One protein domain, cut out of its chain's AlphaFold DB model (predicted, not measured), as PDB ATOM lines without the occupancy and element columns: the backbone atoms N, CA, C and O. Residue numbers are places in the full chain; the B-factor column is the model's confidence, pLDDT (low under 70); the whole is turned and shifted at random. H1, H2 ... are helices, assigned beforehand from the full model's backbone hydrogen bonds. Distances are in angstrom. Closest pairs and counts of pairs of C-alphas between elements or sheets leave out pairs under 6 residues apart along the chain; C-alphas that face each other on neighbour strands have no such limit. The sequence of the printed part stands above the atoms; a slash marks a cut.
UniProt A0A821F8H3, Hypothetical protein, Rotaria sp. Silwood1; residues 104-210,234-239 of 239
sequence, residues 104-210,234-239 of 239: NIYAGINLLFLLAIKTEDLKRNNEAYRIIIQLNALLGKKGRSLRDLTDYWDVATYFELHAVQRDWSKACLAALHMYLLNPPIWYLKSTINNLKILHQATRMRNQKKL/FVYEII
ATOM      1  N   ASN A 104     198.286 183.615 101.057       93.19
ATOM      2  CA  ASN A 104     197.632 184.746 100.402       93.19
ATOM      3  C   ASN A 104     196.786 185.578 101.376       93.19
ATOM      4  O   ASN A 104     196.511 185.178 102.510       93.19
ATOM      5  N   ILE A 105     196.387 186.767 100.910       94.44
ATOM      6  CA  ILE A 105     195.645 187.754 101.702       94.44
ATOM      7  C   ILE A 105     194.329 187.168 102.222       94.44
ATOM      8  O   ILE A 105     194.039 187.284 103.411       94.44
ATOM      9  N   TYR A 106     193.568 186.497 101.355       93.31
ATOM     10  CA  TYR A 106     192.241 185.983 101.682       93.31
ATOM     11  C   TYR A 106     192.276 184.919 102.787       93.31
ATOM     12  O   TYR A 106     191.524 185.017 103.761       93.31
ATOM     13  N   ALA A 107     193.161 183.927 102.673       94.94
ATOM     14  CA  ALA A 107     193.325 182.893 103.688       94.94
ATOM     15  C   ALA A 107     193.875 183.478 104.998       94.94
ATOM     16  O   ALA A 107     193.350 183.197 106.078       94.94
ATOM     17  N   GLY A 108     194.895 184.339 104.901       96.56
ATOM     18  CA  GLY A 108     195.579 184.906 106.058       96.56
ATOM     19  C   GLY A 108     194.679 185.793 106.917       96.56
ATOM     20  O   GLY A 108     194.673 185.644 108.139       96.56
ATOM     21  N   ILE A 109     193.888 186.686 106.310       96.31
ATOM     22  CA  ILE A 109     193.025 187.592 107.079       96.31
ATOM     23  C   ILE A 109     191.887 186.844 107.771       96.31
ATOM     24  O   ILE A 109     191.622 187.093 108.945       96.31
ATOM     25  N   ASN A 110     191.276 185.860 107.098       95.75
ATOM     26  CA  ASN A 110     190.240 185.030 107.711       95.75
ATOM     27  C   ASN A 110     190.803 184.178 108.854       95.75
ATOM     28  O   ASN A 110     190.170 184.091 109.905       95.75
ATOM     29  N   LEU A 111     192.002 183.607 108.694       97.31
ATOM     30  CA  LEU A 111     192.667 182.878 109.773       97.31
ATOM     31  C   LEU A 111     192.942 183.786 110.976       97.31
ATOM     32  O   LEU A 111     192.568 183.449 112.098       97.31
ATOM     33  N   LEU A 112     193.547 184.954 110.748       96.75
ATOM     34  CA  LEU A 112     193.850 185.918 111.806       96.75
ATOM     35  C   LEU A 112     192.584 186.373 112.542       96.75
ATOM     36  O   LEU A 112     192.564 186.438 113.770       96.75
ATOM     37  N   PHE A 113     191.523 186.653 111.791       94.88
ATOM     38  CA  PHE A 113     190.223 187.041 112.319       94.88
ATOM     39  C   PHE A 113     189.626 185.962 113.234       94.88
ATOM     40  O   PHE A 113     189.220 186.253 114.362       94.88
ATOM     41  N   LEU A 114     189.624 184.699 112.801       95.81
ATOM     42  CA  LEU A 114     189.119 183.588 113.614       95.81
ATOM     43  C   LEU A 114     190.007 183.326 114.843       95.81
ATOM     44  O   LEU A 114     189.492 183.046 115.927       95.81
ATOM     45  N   LEU A 115     191.328 183.494 114.724       95.50
ATOM     46  CA  LEU A 115     192.244 183.431 115.868       95.50
ATOM     47  C   LEU A 115     191.970 184.545 116.886       95.50
ATOM     48  O   LEU A 115     192.064 184.284 118.087       95.50
ATOM     49  N   ALA A 116     191.592 185.749 116.444       92.81
ATOM     50  CA  ALA A 116     191.175 186.843 117.326       92.81
ATOM     51  C   ALA A 116     189.883 186.505 118.092       92.81
ATOM     52  O   ALA A 116     189.754 186.802 119.284       92.81
ATOM     53  N   ILE A 117     188.955 185.807 117.434       91.81
ATOM     54  CA  ILE A 117     187.720 185.299 118.045       91.81
ATOM     55  C   ILE A 117     187.994 184.176 119.052       91.81
ATOM     56  O   ILE A 117     187.335 184.120 120.093       91.81
ATOM     57  N   LYS A 118     188.957 183.289 118.786       91.25
ATOM     58  CA  LYS A 118     189.256 182.144 119.663       91.25
ATOM     59  C   LYS A 118     190.180 182.504 120.829       91.25
ATOM     60  O   LYS A 118     189.989 182.012 121.937       91.25
ATOM     61  N   THR A 119     191.178 183.356 120.596       86.94
ATOM     62  CA  THR A 119     192.267 183.613 121.550       86.94
ATOM     63  C   THR A 119     191.966 184.808 122.444       86.94
ATOM     64  O   THR A 119     191.536 185.856 121.963       86.94
ATOM     65  N   GLU A 120     192.245 184.687 123.745       81.12
ATOM     66  CA  GLU A 120     192.065 185.785 124.700       81.12
ATOM     67  C   GLU A 120     192.994 186.973 124.440       81.12
ATOM     68  O   GLU A 120     192.524 188.105 124.342       81.12
ATOM     69  N   ASP A 121     194.293 186.699 124.308       85.12
ATOM     70  CA  ASP A 121     195.330 187.687 124.026       85.12
ATOM     71  C   ASP A 121     196.009 187.355 122.692       85.12
ATOM     72  O   ASP A 121     196.938 186.547 122.617       85.12
ATOM     73  N   LEU A 122     195.523 187.990 121.623       88.31
ATOM     74  CA  LEU A 122     196.068 187.820 120.277       88.31
ATOM     75  C   LEU A 122     197.540 188.258 120.192       88.31
ATOM     76  O   LEU A 122     198.292 187.689 119.406       88.31
ATOM     77  N   LYS A 123     197.980 189.221 121.019       87.56
ATOM     78  CA  LYS A 123     199.360 189.738 120.993       87.56
ATOM     79  C   LYS A 123     200.370 188.700 121.483       87.56
ATOM     80  O   LYS A 123     201.522 188.735 121.066       87.56
ATOM     81  N   ARG A 124     199.941 187.768 122.340       89.12
ATOM     82  CA  ARG A 124     200.760 186.639 122.823       89.12
ATOM     83  C   ARG A 124     200.700 185.414 121.909       89.12
ATOM     84  O   ARG A 124     201.405 184.437 122.155       89.12
ATOM     85  N   ASN A 125     199.868 185.434 120.870       94.19
ATOM     86  CA  ASN A 125     199.732 184.316 119.950       94.19
ATOM     87  C   ASN A 125     200.812 184.385 118.851       94.19
ATOM     88  O   ASN A 125     200.756 185.212 117.940       94.19
ATOM     89  N   ASN A 126     201.790 183.475 118.924       95.31
ATOM     90  CA  ASN A 126     202.898 183.389 117.966       95.31
ATOM     91  C   ASN A 126     202.440 183.131 116.523       95.31
ATOM     92  O   ASN A 126     203.069 183.620 115.583       95.31
ATOM     93  N   GLU A 127     201.370 182.355 116.332       96.50
ATOM     94  CA  GLU A 127     200.798 182.096 115.009       96.50
ATOM     95  C   GLU A 127     200.213 183.389 114.429       96.50
ATOM     96  O   GLU A 127     200.578 183.784 113.321       96.50
ATOM     97  N   ALA A 128     199.401 184.104 115.213       96.38
ATOM     98  CA  ALA A 128     198.820 185.383 114.808       96.38
ATOM     99  C   ALA A 128     199.896 186.416 114.443       96.38
ATOM    100  O   ALA A 128     199.795 187.061 113.402       96.38
ATOM    101  N   TYR A 129     200.964 186.525 115.240       95.88
ATOM    102  CA  TYR A 129     202.087 187.420 114.947       95.88
ATOM    103  C   TYR A 129     202.743 187.115 113.591       95.88
ATOM    104  O   TYR A 129     202.983 188.021 112.789       95.88
ATOM    105  N   ARG A 130     202.986 185.833 113.288       96.88
ATOM    106  CA  ARG A 130     203.550 185.414 111.993       96.88
ATOM    107  C   ARG A 130     202.611 185.731 110.832       96.88
ATOM    108  O   ARG A 130     203.080 186.202 109.797       96.88
ATOM    109  N   ILE A 131     201.309 185.504 111.004       97.44
ATOM    110  CA  ILE A 131     200.298 185.828 109.989       97.44
ATOM    111  C   ILE A 131     200.262 187.339 109.737       97.44
ATOM    112  O   ILE A 131     200.286 187.757 108.585       97.44
ATOM    113  N   ILE A 132     200.289 188.164 110.789       96.50
ATOM    114  CA  ILE A 132     200.320 189.632 110.683       96.50
ATOM    115  C   ILE A 132     201.536 190.103 109.872       96.50
ATOM    116  O   ILE A 132     201.392 190.956 108.996       96.50
ATOM    117  N   ILE A 133     202.729 189.550 110.118       96.25
ATOM    118  CA  ILE A 133     203.931 189.889 109.333       96.25
ATOM    119  C   ILE A 133     203.726 189.552 107.854       96.25
ATOM    120  O   ILE A 133     204.008 190.378 106.986       96.25
ATOM    121  N   GLN A 134     203.224 188.352 107.561       96.81
ATOM    122  CA  GLN A 134     203.005 187.914 106.185       96.81
ATOM    123  C   GLN A 134     201.933 188.751 105.479       96.81
ATOM    124  O   GLN A 134     202.149 189.167 104.344       96.81
ATOM    125  N   LEU A 135     200.825 189.071 106.151       96.75
ATOM    126  CA  LEU A 135     199.779 189.946 105.615       96.75
ATOM    127  C   LEU A 135     200.314 191.346 105.309       96.75
ATOM    128  O   LEU A 135     200.053 191.864 104.227       96.75
ATOM    129  N   ASN A 136     201.114 191.931 106.203       95.50
ATOM    130  CA  ASN A 136     201.761 193.218 105.942       95.50
ATOM    131  C   ASN A 136     202.702 193.150 104.731       95.50
ATOM    132  O   ASN A 136     202.709 194.064 103.911       95.50
ATOM    133  N   ALA A 137     203.468 192.066 104.577       95.88
ATOM    134  CA  ALA A 137     204.331 191.879 103.413       95.88
ATOM    135  C   ALA A 137     203.528 191.711 102.109       95.88
ATOM    136  O   ALA A 137     203.923 192.241 101.072       95.88
ATOM    137  N   LEU A 138     202.402 190.992 102.147       95.81
ATOM    138  CA  LEU A 138     201.514 190.800 100.997       95.81
ATOM    139  C   LEU A 138     200.817 192.104 100.592       95.81
ATOM    140  O   LEU A 138     200.842 192.454  99.414       95.81
ATOM    141  N   LEU A 139     200.272 192.855 101.553       95.62
ATOM    142  CA  LEU A 139     199.696 194.184 101.316       95.62
ATOM    143  C   LEU A 139     200.758 195.177 100.829       95.62
ATOM    144  O   LEU A 139     200.505 195.939  99.902       95.62
ATOM    145  N   GLY A 140     201.978 195.111 101.366       94.88
ATOM    146  CA  GLY A 140     203.105 195.942 100.931       94.88
ATOM    147  C   GLY A 140     203.490 195.750  99.458       94.88
ATOM    148  O   GLY A 140     203.996 196.675  98.824       94.88
ATOM    149  N   LYS A 141     203.224 194.566  98.884       95.31
ATOM    150  CA  LYS A 141     203.387 194.311  97.440       95.31
ATOM    151  C   LYS A 141     202.274 194.947  96.596       95.31
ATOM    152  O   LYS A 141     202.486 195.154  95.406       95.31
ATOM    153  N   LYS A 142     201.109 195.225  97.189       94.94
ATOM    154  CA  LYS A 142     199.955 195.876  96.542       94.94
ATOM    155  C   LYS A 142     200.053 197.398  96.592       94.94
ATOM    156  O   LYS A 142     199.682 198.061  95.632       94.94
ATOM    157  N   GLY A 143     200.600 197.942  97.676       93.62
ATOM    158  CA  GLY A 143     200.811 199.374  97.857       93.62
ATOM    159  C   GLY A 143     201.746 199.659  99.030       93.62
ATOM    160  O   GLY A 143     201.811 198.892  99.986       93.62
ATOM    161  N   ARG A 144     202.494 200.769  98.969       87.38
ATOM    162  CA  ARG A 144     203.447 201.146 100.033       87.38
ATOM    163  C   ARG A 144     202.749 201.764 101.242       87.38
ATOM    164  O   ARG A 144     203.300 201.775 102.340       87.38
ATOM    165  N   SER A 145     201.551 202.292 101.034       91.69
ATOM    166  CA  SER A 145     200.710 202.923 102.038       91.69
ATOM    167  C   SER A 145     199.236 202.639 101.762       91.69
ATOM    168  O   SER A 145     198.867 202.245 100.657       91.69
ATOM    169  N   LEU A 146     198.375 202.911 102.749       93.31
ATOM    170  CA  LEU A 146     196.922 202.806 102.594       93.31
ATOM    171  C   LEU A 146     196.403 203.586 101.376       93.31
ATOM    172  O   LEU A 146     195.457 203.141 100.745       93.31
ATOM    173  N   ARG A 147     197.019 204.727 101.036       93.12
ATOM    174  CA  ARG A 147     196.608 205.580  99.906       93.12
ATOM    175  C   ARG A 147     196.906 204.961  98.541       93.12
ATOM    176  O   ARG A 147     196.276 205.345  97.567       93.12
ATOM    177  N   ASP A 148     197.855 204.031  98.480       95.62
ATOM    178  CA  ASP A 148     198.237 203.357  97.238       95.62
ATOM    179  C   ASP A 148     197.323 202.157  96.936       95.62
ATOM    180  O   ASP A 148     197.329 201.633  95.823       95.62
ATOM    181  N   LEU A 149     196.543 201.706  97.926       95.94
ATOM    182  CA  LEU A 149     195.593 200.610  97.770       95.94
ATOM    183  C   LEU A 149     194.332 201.124  97.074       95.94
ATOM    184  O   LEU A 149     193.590 201.924  97.634       95.94
ATOM    185  N   THR A 150     194.095 200.655  95.852       95.31
ATOM    186  CA  THR A 150     192.936 201.049  95.031       95.31
ATOM    187  C   THR A 150     191.880 199.953  94.924       95.31
ATOM    188  O   THR A 150     190.736 200.232  94.574       95.31
ATOM    189  N   ASP A 151     192.241 198.709  95.248       95.44
ATOM    190  CA  ASP A 151     191.298 197.602  95.342       95.44
ATOM    191  C   ASP A 151     190.603 197.603  96.710       95.44
ATOM    192  O   ASP A 151     191.243 197.702  97.760       95.44
ATOM    193  N   TYR A 152     189.278 197.458  96.695       95.19
ATOM    194  CA  TYR A 152     188.477 197.446  97.914       95.19
ATOM    195  C   TYR A 152     188.906 196.342  98.886       95.19
ATOM    196  O   TYR A 152     188.959 196.583 100.088       95.19
ATOM    197  N   TRP A 153     189.196 195.135  98.397       95.44
ATOM    198  CA  TRP A 153     189.512 193.999  99.259       95.44
ATOM    199  C   TRP A 153     190.887 194.142  99.903       95.44
ATOM    200  O   TRP A 153     191.057 193.735 101.054       95.44
ATOM    201  N   ASP A 154     191.836 194.781  99.220       96.56
ATOM    202  CA  ASP A 154     193.118 195.160  99.815       96.56
ATOM    203  C   ASP A 154     192.913 196.180 100.959       96.56
ATOM    204  O   ASP A 154     193.454 196.001 102.056       96.56
ATOM    205  N   VAL A 155     192.065 197.203 100.764       96.44
ATOM    206  CA  VAL A 155     191.722 198.182 101.820       96.44
ATOM    207  C   VAL A 155     190.931 197.536 102.966       96.44
ATOM    208  O   VAL A 155     191.227 197.790 104.133       96.44
ATOM    209  N   ALA A 156     189.968 196.661 102.668       94.69
ATOM    210  CA  ALA A 156     189.187 195.933 103.667       94.69
ATOM    211  C   ALA A 156     190.061 194.981 104.492       94.69
ATOM    212  O   ALA A 156     189.894 194.879 105.704       94.69
ATOM    213  N   THR A 157     191.049 194.342 103.867       95.50
ATOM    214  CA  THR A 157     192.051 193.538 104.576       95.50
ATOM    215  C   THR A 157     192.875 194.412 105.515       95.50
ATOM    216  O   THR A 157     193.077 194.043 106.670       95.50
ATOM    217  N   TYR A 158     193.343 195.576 105.050       96.06
ATOM    218  CA  TYR A 158     194.069 196.528 105.892       96.06
ATOM    219  C   TYR A 158     193.212 196.970 107.090       96.06
ATOM    220  O   TYR A 158     193.682 196.974 108.229       96.06
ATOM    221  N   PHE A 159     191.936 197.280 106.849       94.62
ATOM    222  CA  PHE A 159     190.958 197.590 107.887       94.62
ATOM    223  C   PHE A 159     190.839 196.455 108.916       94.62
ATOM    224  O   PHE A 159     191.043 196.686 110.107       94.62
ATOM    225  N   GLU A 160     190.560 195.227 108.469       93.56
ATOM    226  CA  GLU A 160     190.372 194.067 109.346       93.56
ATOM    227  C   GLU A 160     191.641 193.748 110.143       93.56
ATOM    228  O   GLU A 160     191.564 193.508 111.349       93.56
ATOM    229  N   LEU A 161     192.817 193.827 109.509       94.88
ATOM    230  CA  LEU A 161     194.124 193.610 110.132       94.88
ATOM    231  C   LEU A 161     194.370 194.580 111.292       94.88
ATOM    232  O   LEU A 161     194.914 194.187 112.328       94.88
ATOM    233  N   HIS A 162     193.984 195.845 111.139       92.00
ATOM    234  CA  HIS A 162     194.127 196.841 112.198       92.00
ATOM    235  C   HIS A 162     193.013 196.750 113.245       92.00
ATOM    236  O   HIS A 162     193.302 196.894 114.435       92.00
ATOM    237  N   ALA A 163     191.785 196.408 112.851       89.88
ATOM    238  CA  ALA A 163     190.672 196.191 113.772       89.88
ATOM    239  C   ALA A 163     190.945 195.030 114.748       89.88
ATOM    240  O   ALA A 163     190.777 195.192 115.957       89.88
ATOM    241  N   VAL A 164     191.454 193.882 114.272       90.25
ATOM    242  CA  VAL A 164     191.798 192.742 115.154       90.25
ATOM    243  C   VAL A 164     192.938 193.065 116.123       90.25
ATOM    244  O   VAL A 164     192.983 192.533 117.231       90.25
ATOM    245  N   GLN A 165     193.837 193.975 115.741       89.56
ATOM    246  CA  GLN A 165     194.920 194.475 116.594       89.56
ATOM    247  C   GLN A 165     194.491 195.637 117.504       89.56
ATOM    248  O   GLN A 165     195.284 196.061 118.349       89.56
ATOM    249  N   ARG A 166     193.248 196.126 117.367       87.19
ATOM    250  CA  ARG A 166     192.700 197.302 118.066       87.19
ATOM    251  C   ARG A 166     193.474 198.598 117.773       87.19
ATOM    252  O   ARG A 166     193.546 199.487 118.617       87.19
ATOM    253  N   ASP A 167     194.058 198.711 116.579       88.56
ATOM    254  CA  ASP A 167     194.651 199.951 116.056       88.56
ATOM    255  C   ASP A 167     193.556 200.762 115.344       88.56
ATOM    256  O   ASP A 167     193.464 200.813 114.114       88.56
ATOM    257  N   TRP A 168     192.663 201.342 116.147       86.00
ATOM    258  CA  TRP A 168     191.461 202.014 115.653       86.00
ATOM    259  C   TRP A 168     191.771 203.251 114.816       86.00
ATOM    260  O   TRP A 168     191.050 203.536 113.868       86.00
ATOM    261  N   SER A 169     192.886 203.933 115.084       87.62
ATOM    262  CA  SER A 169     193.339 205.068 114.276       87.62
ATOM    263  C   SER A 169     193.539 204.669 112.811       87.62
ATOM    264  O   SER A 169     193.042 205.346 111.910       87.62
ATOM    265  N   LYS A 170     194.222 203.546 112.551       90.62
ATOM    266  CA  LYS A 170     194.407 203.038 111.182       90.62
ATOM    267  C   LYS A 170     193.149 202.392 110.620       90.62
ATOM    268  O   LYS A 170     192.883 202.549 109.430       90.62
ATOM    269  N   ALA A 171     192.363 201.713 111.457       90.06
ATOM    270  CA  ALA A 171     191.089 201.144 111.035       90.06
ATOM    271  C   ALA A 171     190.120 202.240 110.548       90.06
ATOM    272  O   ALA A 171     189.567 202.116 109.463       90.06
ATOM    273  N   CYS A 172     189.982 203.361 111.260       88.19
ATOM    274  CA  CYS A 172     189.127 204.475 110.838       88.19
ATOM    275  C   CYS A 172     189.579 205.095 109.507       88.19
ATOM    276  O   CYS A 172     188.749 205.371 108.643       88.19
ATOM    277  N   LEU A 173     190.890 205.270 109.302       91.25
ATOM    278  CA  LEU A 173     191.420 205.752 108.021       91.25
ATOM    279  C   LEU A 173     191.095 204.790 106.872       91.25
ATOM    280  O   LEU A 173     190.739 205.227 105.781       91.25
ATOM    281  N   ALA A 174     191.200 203.485 107.120       93.31
ATOM    282  CA  ALA A 174     190.861 202.467 106.136       93.31
ATOM    283  C   ALA A 174     189.356 202.408 105.861       93.31
ATOM    284  O   ALA A 174     188.972 202.277 104.707       93.31
ATOM    285  N   ALA A 175     188.511 202.582 106.880       89.94
ATOM    286  CA  ALA A 175     187.062 202.689 106.727       89.94
ATOM    287  C   ALA A 175     186.667 203.878 105.846       89.94
ATOM    288  O   ALA A 175     185.913 203.709 104.889       89.94
ATOM    289  N   LEU A 176     187.258 205.051 106.092       89.19
ATOM    290  CA  LEU A 176     187.061 206.214 105.232       89.19
ATOM    291  C   LEU A 176     187.525 205.929 103.800       89.19
ATOM    292  O   LEU A 176     186.839 206.282 102.846       89.19
ATOM    293  N   HIS A 177     188.669 205.262 103.631       93.75
ATOM    294  CA  HIS A 177     189.150 204.910 102.299       93.75
ATOM    295  C   HIS A 177     188.208 203.919 101.590       93.75
ATOM    296  O   HIS A 177     187.885 204.127 100.425       93.75
ATOM    297  N   MET A 178     187.691 202.902 102.292       92.75
ATOM    298  CA  MET A 178     186.679 201.977 101.761       92.75
ATOM    299  C   MET A 178     185.435 202.718 101.270       92.75
ATOM    300  O   MET A 178     184.955 202.423 100.178       92.75
ATOM    301  N   TYR A 179     184.940 203.687 102.044       88.56
ATOM    302  CA  TYR A 179     183.807 204.525 101.651       88.56
ATOM    303  C   TYR A 179     184.117 205.339 100.383       88.56
ATOM    304  O   TYR A 179     183.340 205.335  99.429       88.56
ATOM    305  N   LEU A 180     185.292 205.976 100.327       92.12
ATOM    306  CA  LEU A 180     185.716 206.797  99.186       92.12
ATOM    307  C   LEU A 180     185.915 206.000  97.887       92.12
ATOM    308  O   LEU A 180     185.769 206.570  96.808       92.12
ATOM    309  N   LEU A 181     186.208 204.698  97.967       94.19
ATOM    310  CA  LEU A 181     186.263 203.814  96.796       94.19
ATOM    311  C   LEU A 181     184.884 203.563  96.160       94.19
ATOM    312  O   LEU A 181     184.822 203.006  95.064       94.19
ATOM    313  N   ASN A 182     183.793 203.966  96.822       92.19
ATOM    314  CA  ASN A 182     182.411 203.804  96.366       92.19
ATOM    315  C   ASN A 182     182.085 202.371  95.873       92.19
ATOM    316  O   ASN A 182     181.645 202.182  94.731       92.19
ATOM    317  N   PRO A 183     182.342 201.332  96.690       92.25
ATOM    318  CA  PRO A 183     182.106 199.952  96.295       92.25
ATOM    319  C   PRO A 183     180.602 199.621  96.270       92.25
ATOM    320  O   PRO A 183     179.787 200.296  96.903       92.25
ATOM    321  N   PRO A 184     180.203 198.514  95.621       91.44
ATOM    322  CA  PRO A 184     178.858 197.977  95.775       91.44
ATOM    323  C   PRO A 184     178.524 197.712  97.250       91.44
ATOM    324  O   PRO A 184     179.327 197.137  97.979       91.44
ATOM    325  N   ILE A 185     177.295 198.022  97.673       85.38
ATOM    326  CA  ILE A 185     176.834 197.901  99.075       85.38
ATOM    327  C   ILE A 185     177.135 196.524  99.693       85.38
ATOM    328  O   ILE A 185     177.414 196.395 100.885       85.38
ATOM    329  N   TRP A 186     177.079 195.461  98.890       85.06
ATOM    330  CA  TRP A 186     177.300 194.105  99.385       85.06
ATOM    331  C   TRP A 186     178.749 193.839  99.829       85.06
ATOM    332  O   TRP A 186     178.955 192.978 100.685       85.06
ATOM    333  N   TYR A 187     179.730 194.588  99.314       88.88
ATOM    334  CA  TYR A 187     181.115 194.561  99.792       88.88
ATOM    335  C   TYR A 187     181.183 195.063 101.238       88.88
ATOM    336  O   TYR A 187     181.617 194.330 102.131       88.88
ATOM    337  N   LEU A 188     180.642 196.264 101.478       85.31
ATOM    338  CA  LEU A 188     180.591 196.899 102.799       85.31
ATOM    339  C   LEU A 188     179.871 196.012 103.813       85.31
ATOM    340  O   LEU A 188     180.379 195.763 104.905       85.31
ATOM    341  N   LYS A 189     178.725 195.440 103.418       83.50
ATOM    342  CA  LYS A 189     177.947 194.519 104.259       83.50
ATOM    343  C   LYS A 189     178.769 193.313 104.723       83.50
ATOM    344  O   LYS A 189     178.611 192.875 105.860       83.50
ATOM    345  N   SER A 190     179.643 192.778 103.869       83.62
ATOM    346  CA  SER A 190     180.512 191.653 104.229       83.62
ATOM    347  C   SER A 190     181.532 192.047 105.302       83.62
ATOM    348  O   SER A 190     181.671 191.343 106.300       83.62
ATOM    349  N   THR A 191     182.210 193.181 105.123       86.25
ATOM    350  CA  THR A 191     183.229 193.679 106.062       86.25
ATOM    351  C   THR A 191     182.608 194.095 107.400       86.25
ATOM    352  O   THR A 191     183.101 193.723 108.465       86.25
ATOM    353  N   ILE A 192     181.455 194.768 107.362       83.06
ATOM    354  CA  ILE A 192     180.657 195.106 108.548       83.06
ATOM    355  C   ILE A 192     180.249 193.848 109.322       83.06
ATOM    356  O   ILE A 192     180.351 193.819 110.547       83.06
ATOM    357  N   ASN A 193     179.796 192.799 108.632       82.88
ATOM    358  CA  ASN A 193     179.410 191.558 109.298       82.88
ATOM    359  C   ASN A 193     180.598 190.911 110.027       82.88
ATOM    360  O   ASN A 193     180.422 190.461 111.158       82.88
ATOM    361  N   ASN A 194     181.803 190.929 109.446       85.12
ATOM    362  CA  ASN A 194     183.011 190.480 110.145       85.12
ATOM    363  C   ASN A 194     183.246 191.297 111.430       85.12
ATOM    364  O   ASN A 194     183.439 190.723 112.502       85.12
ATOM    365  N   LEU A 195     183.148 192.627 111.372       83.81
ATOM    366  CA  LEU A 195     183.316 193.471 112.562       83.81
ATOM    367  C   LEU A 195     182.276 193.160 113.656       83.81
ATOM    368  O   LEU A 195     182.637 193.044 114.829       83.81
ATOM    369  N   LYS A 196     181.005 192.958 113.277       84.00
ATOM    370  CA  LYS A 196     179.921 192.576 114.202       84.00
ATOM    371  C   LYS A 196     180.236 191.286 114.948       84.00
ATOM    372  O   LYS A 196     180.085 191.235 116.166       84.00
ATOM    373  N   ILE A 197     180.706 190.270 114.228       86.50
ATOM    374  CA  ILE A 197     181.070 188.970 114.802       86.50
ATOM    375  C   ILE A 197     182.232 189.130 115.789       86.50
ATOM    376  O   ILE A 197     182.161 188.618 116.905       86.50
ATOM    377  N   LEU A 198     183.282 189.875 115.420       84.75
ATOM    378  CA  LEU A 198     184.433 190.121 116.296       84.75
ATOM    379  C   LEU A 198     184.018 190.832 117.590       84.75
ATOM    380  O   LEU A 198     184.445 190.450 118.685       84.75
ATOM    381  N   HIS A 199     183.160 191.847 117.466       82.81
ATOM    382  CA  HIS A 199     182.619 192.584 118.598       82.81
ATOM    383  C   HIS A 199     181.767 191.675 119.505       82.81
ATOM    384  O   HIS A 199     182.024 191.583 120.708       82.81
ATOM    385  N   GLN A 200     180.822 190.925 118.929       83.38
ATOM    386  CA  GLN A 200     179.963 189.991 119.661       83.38
ATOM    387  C   GLN A 200     180.777 188.915 120.394       83.38
ATOM    388  O   GLN A 200     180.556 188.680 121.584       83.38
ATOM    389  N   ALA A 201     181.744 188.288 119.722       80.44
ATOM    390  CA  ALA A 201     182.604 187.272 120.322       80.44
ATOM    391  C   ALA A 201     183.425 187.827 121.498       80.44
ATOM    392  O   ALA A 201     183.521 187.185 122.547       80.44
ATOM    393  N   THR A 202     183.960 189.045 121.353       78.19
ATOM    394  CA  THR A 202     184.693 189.734 122.425       78.19
ATOM    395  C   THR A 202     183.786 190.005 123.624       78.19
ATOM    396  O   THR A 202     184.144 189.687 124.758       78.19
ATOM    397  N   ARG A 203     182.575 190.518 123.382       79.06
ATOM    398  CA  ARG A 203     181.594 190.807 124.433       79.06
ATOM    399  C   ARG A 203     181.169 189.550 125.192       79.06
ATOM    400  O   ARG A 203     181.166 189.557 126.420       79.06
ATOM    401  N   MET A 204     180.857 188.457 124.494       77.62
ATOM    402  CA  MET A 204     180.489 187.188 125.139       77.62
ATOM    403  C   MET A 204     181.622 186.627 126.004       77.62
ATOM    404  O   MET A 204     181.372 186.087 127.082       77.62
ATOM    405  N   ARG A 205     182.876 186.763 125.557       76.50
ATOM    406  CA  ARG A 205     184.048 186.353 126.338       76.50
ATOM    407  C   ARG A 205     184.179 187.180 127.617       76.50
ATOM    408  O   ARG A 205     184.336 186.603 128.689       76.50
ATOM    409  N   ASN A 206     184.055 188.502 127.513       73.44
ATOM    410  CA  ASN A 206     184.120 189.401 128.666       73.44
ATOM    411  C   ASN A 206     182.984 189.118 129.662       73.44
ATOM    412  O   ASN A 206     183.227 189.034 130.859       73.44
ATOM    413  N   GLN A 207     181.766 188.849 129.183       74.06
ATOM    414  CA  GLN A 207     180.645 188.450 130.044       74.06
ATOM    415  C   GLN A 207     180.912 187.137 130.793       74.06
ATOM    416  O   GLN A 207     180.611 187.044 131.982       74.06
ATOM    417  N   LYS A 208     181.507 186.131 130.137       70.44
ATOM    418  CA  LYS A 208     181.917 184.883 130.807       70.44
ATOM    419  C   LYS A 208     182.989 185.134 131.870       70.44
ATOM    420  O   LYS A 208     182.899 184.547 132.945       70.44
ATOM    421  N   LYS A 209     183.954 186.026 131.610       67.75
ATOM    422  CA  LYS A 209     184.961 186.439 132.604       67.75
ATOM    423  C   LYS A 209     184.324 187.137 133.802       67.75
ATOM    424  O   LYS A 209     184.578 186.723 134.923       67.75
ATOM    425  N   LEU A 210     183.423 188.092 133.572       63.53
ATOM    426  CA  LEU A 210     182.686 188.803 134.627       63.53
ATOM    427  C   LEU A 210     181.814 187.864 135.479       63.53
ATOM    428  O   LEU A 210     181.695 188.042 136.688       63.53
ATOM    429  N   PHE A 234     181.397 204.663 115.367       57.53
ATOM    430  CA  PHE A 234     181.961 205.652 114.453       57.53
ATOM    431  C   PHE A 234     182.387 205.035 113.115       57.53
ATOM    432  O   PHE A 234     182.123 205.590 112.054       57.53
ATOM    433  N   VAL A 235     182.993 203.844 113.143       58.84
ATOM    434  CA  VAL A 235     183.292 203.093 111.916       58.84
ATOM    435  C   VAL A 235     182.007 202.704 111.172       58.84
ATOM    436  O   VAL A 235     182.012 202.717 109.945       58.84
ATOM    437  N   TYR A 236     180.906 202.408 111.878       62.75
ATOM    438  CA  TYR A 236     179.599 202.197 111.241       62.75
ATOM    439  C   TYR A 236     179.002 203.464 110.631       62.75
ATOM    440  O   TYR A 236     178.298 203.357 109.641       62.75
ATOM    441  N   GLU A 237     179.243 204.639 111.205       60.94
ATOM    442  CA  GLU A 237     178.750 205.902 110.640       60.94
ATOM    443  C   GLU A 237     179.531 206.335 109.393       60.94
ATOM    444  O   GLU A 237     178.996 207.054 108.551       60.94
ATOM    445  N   ILE A 238     180.790 205.902 109.268       57.62
ATOM    446  CA  ILE A 238     181.638 206.188 108.102       57.62
ATOM    447  C   ILE A 238     181.290 205.306 106.893       57.62
ATOM    448  O   ILE A 238     181.506 205.741 105.762       57.62
ATOM    449  N   ILE A 239     180.819 204.073 107.117       55.88
ATOM    450  CA  ILE A 239     180.576 203.063 106.071       55.88
ATOM    451  C   ILE A 239     179.098 203.007 105.686       55.88
ATOM    452  O   ILE A 239     178.814 203.097 104.470       55.88
TER     453      ILE A 239
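This is residues 104 to 210 and 234 to 239 of the 239 residues of the protein "Hypothetical protein" of Rotaria sp. Silwood1 (UniProt A0A821F8H3). A bundle of nearly aligned helices has H3 in its middle, with H1, H2, H4 and H5 packed side by side round it; the short H6 packs on H4. H5 is much the longest helix and runs along the length of the whole. The printed part has 113 residues, with six named helices, H1 to H6 in chain order, and no named strand; the class is all helix. It is compact, with a radius of gyration of the C-alphas of 13.9 A, and spans 41 by 30 by 22 A.

H1, residues 105 to 118, and H2, residues 126 to 142, form a helical hairpin: they touch, closest at the C-alphas of Leu 112 and Ala 128, 5.8 A apart, and run opposite ways at a shallow tilt of 30 degrees. H3, residues 152 to 164, is the hub, touching four other helices. It touches H1 at a shallow tilt of 25 degrees, the same way, with the C-alphas of Ala 116 and Val 164 closest at 6.3 A. H2 and H3 form a second helical hairpin, closest at the C-alphas of Leu 139 and Asp 154, 6.8 A. H3 and H4, residues 168 to 180, form a third, with the C-alphas of Phe 159 and Ala 171 closest at 4.7 A and a shallow tilt of 20 degrees. H5, residues 185 to 210, touches H3 with residues 191 to 198 alone, at a shallow tilt of 9 degrees, the same way; the closest C-alphas, of Ala 156 and Thr 191, are 6.8 A apart. H5 touches H1 with residues 198 to 202 alone, closest at the C-alphas of Ile 117 and Ala 201, 5.9 A. H1, H2, H3 and H5 make a bundle, helices side by side. H4 and H5 are close but not clearly touching, with the C-alphas of Met 178 and Leu 188 closest at 8.0 A. H6, residues 234 to 238, touches H4, closest at the C-alphas of Cys 172 and Val 235, 6.1 A. H2 and H5 are apart. Every O i to N i+4 pair is within hydrogen-bond range in H1, H3, H4, H5 and H6, and 12 of 13 are in H2.

H1 begins at C-alpha 105 (195.645, 187.754, 101.702) and is 19.9 A long. H2 is 25.0 A long, H3 18.2 A and H4 18.1 A. H5 is 37.2 A long and ends at C-alpha 210 (182.686, 188.803, 134.627). H6, 6.4 A long, ends at C-alpha 238 (181.638, 206.188, 108.102).

The two C-alphas farthest apart, of Asp 148 and Leu 210, are 43.0 A apart. Residues 211 to 233 are not printed, and C-alphas 210 and 234 are 26.3 A apart across this cut. Of the links that are printed whole, none is long. The mean pLDDT of the printed part is 88.4; residues 209 to 210 and 234 to 239 are under 70.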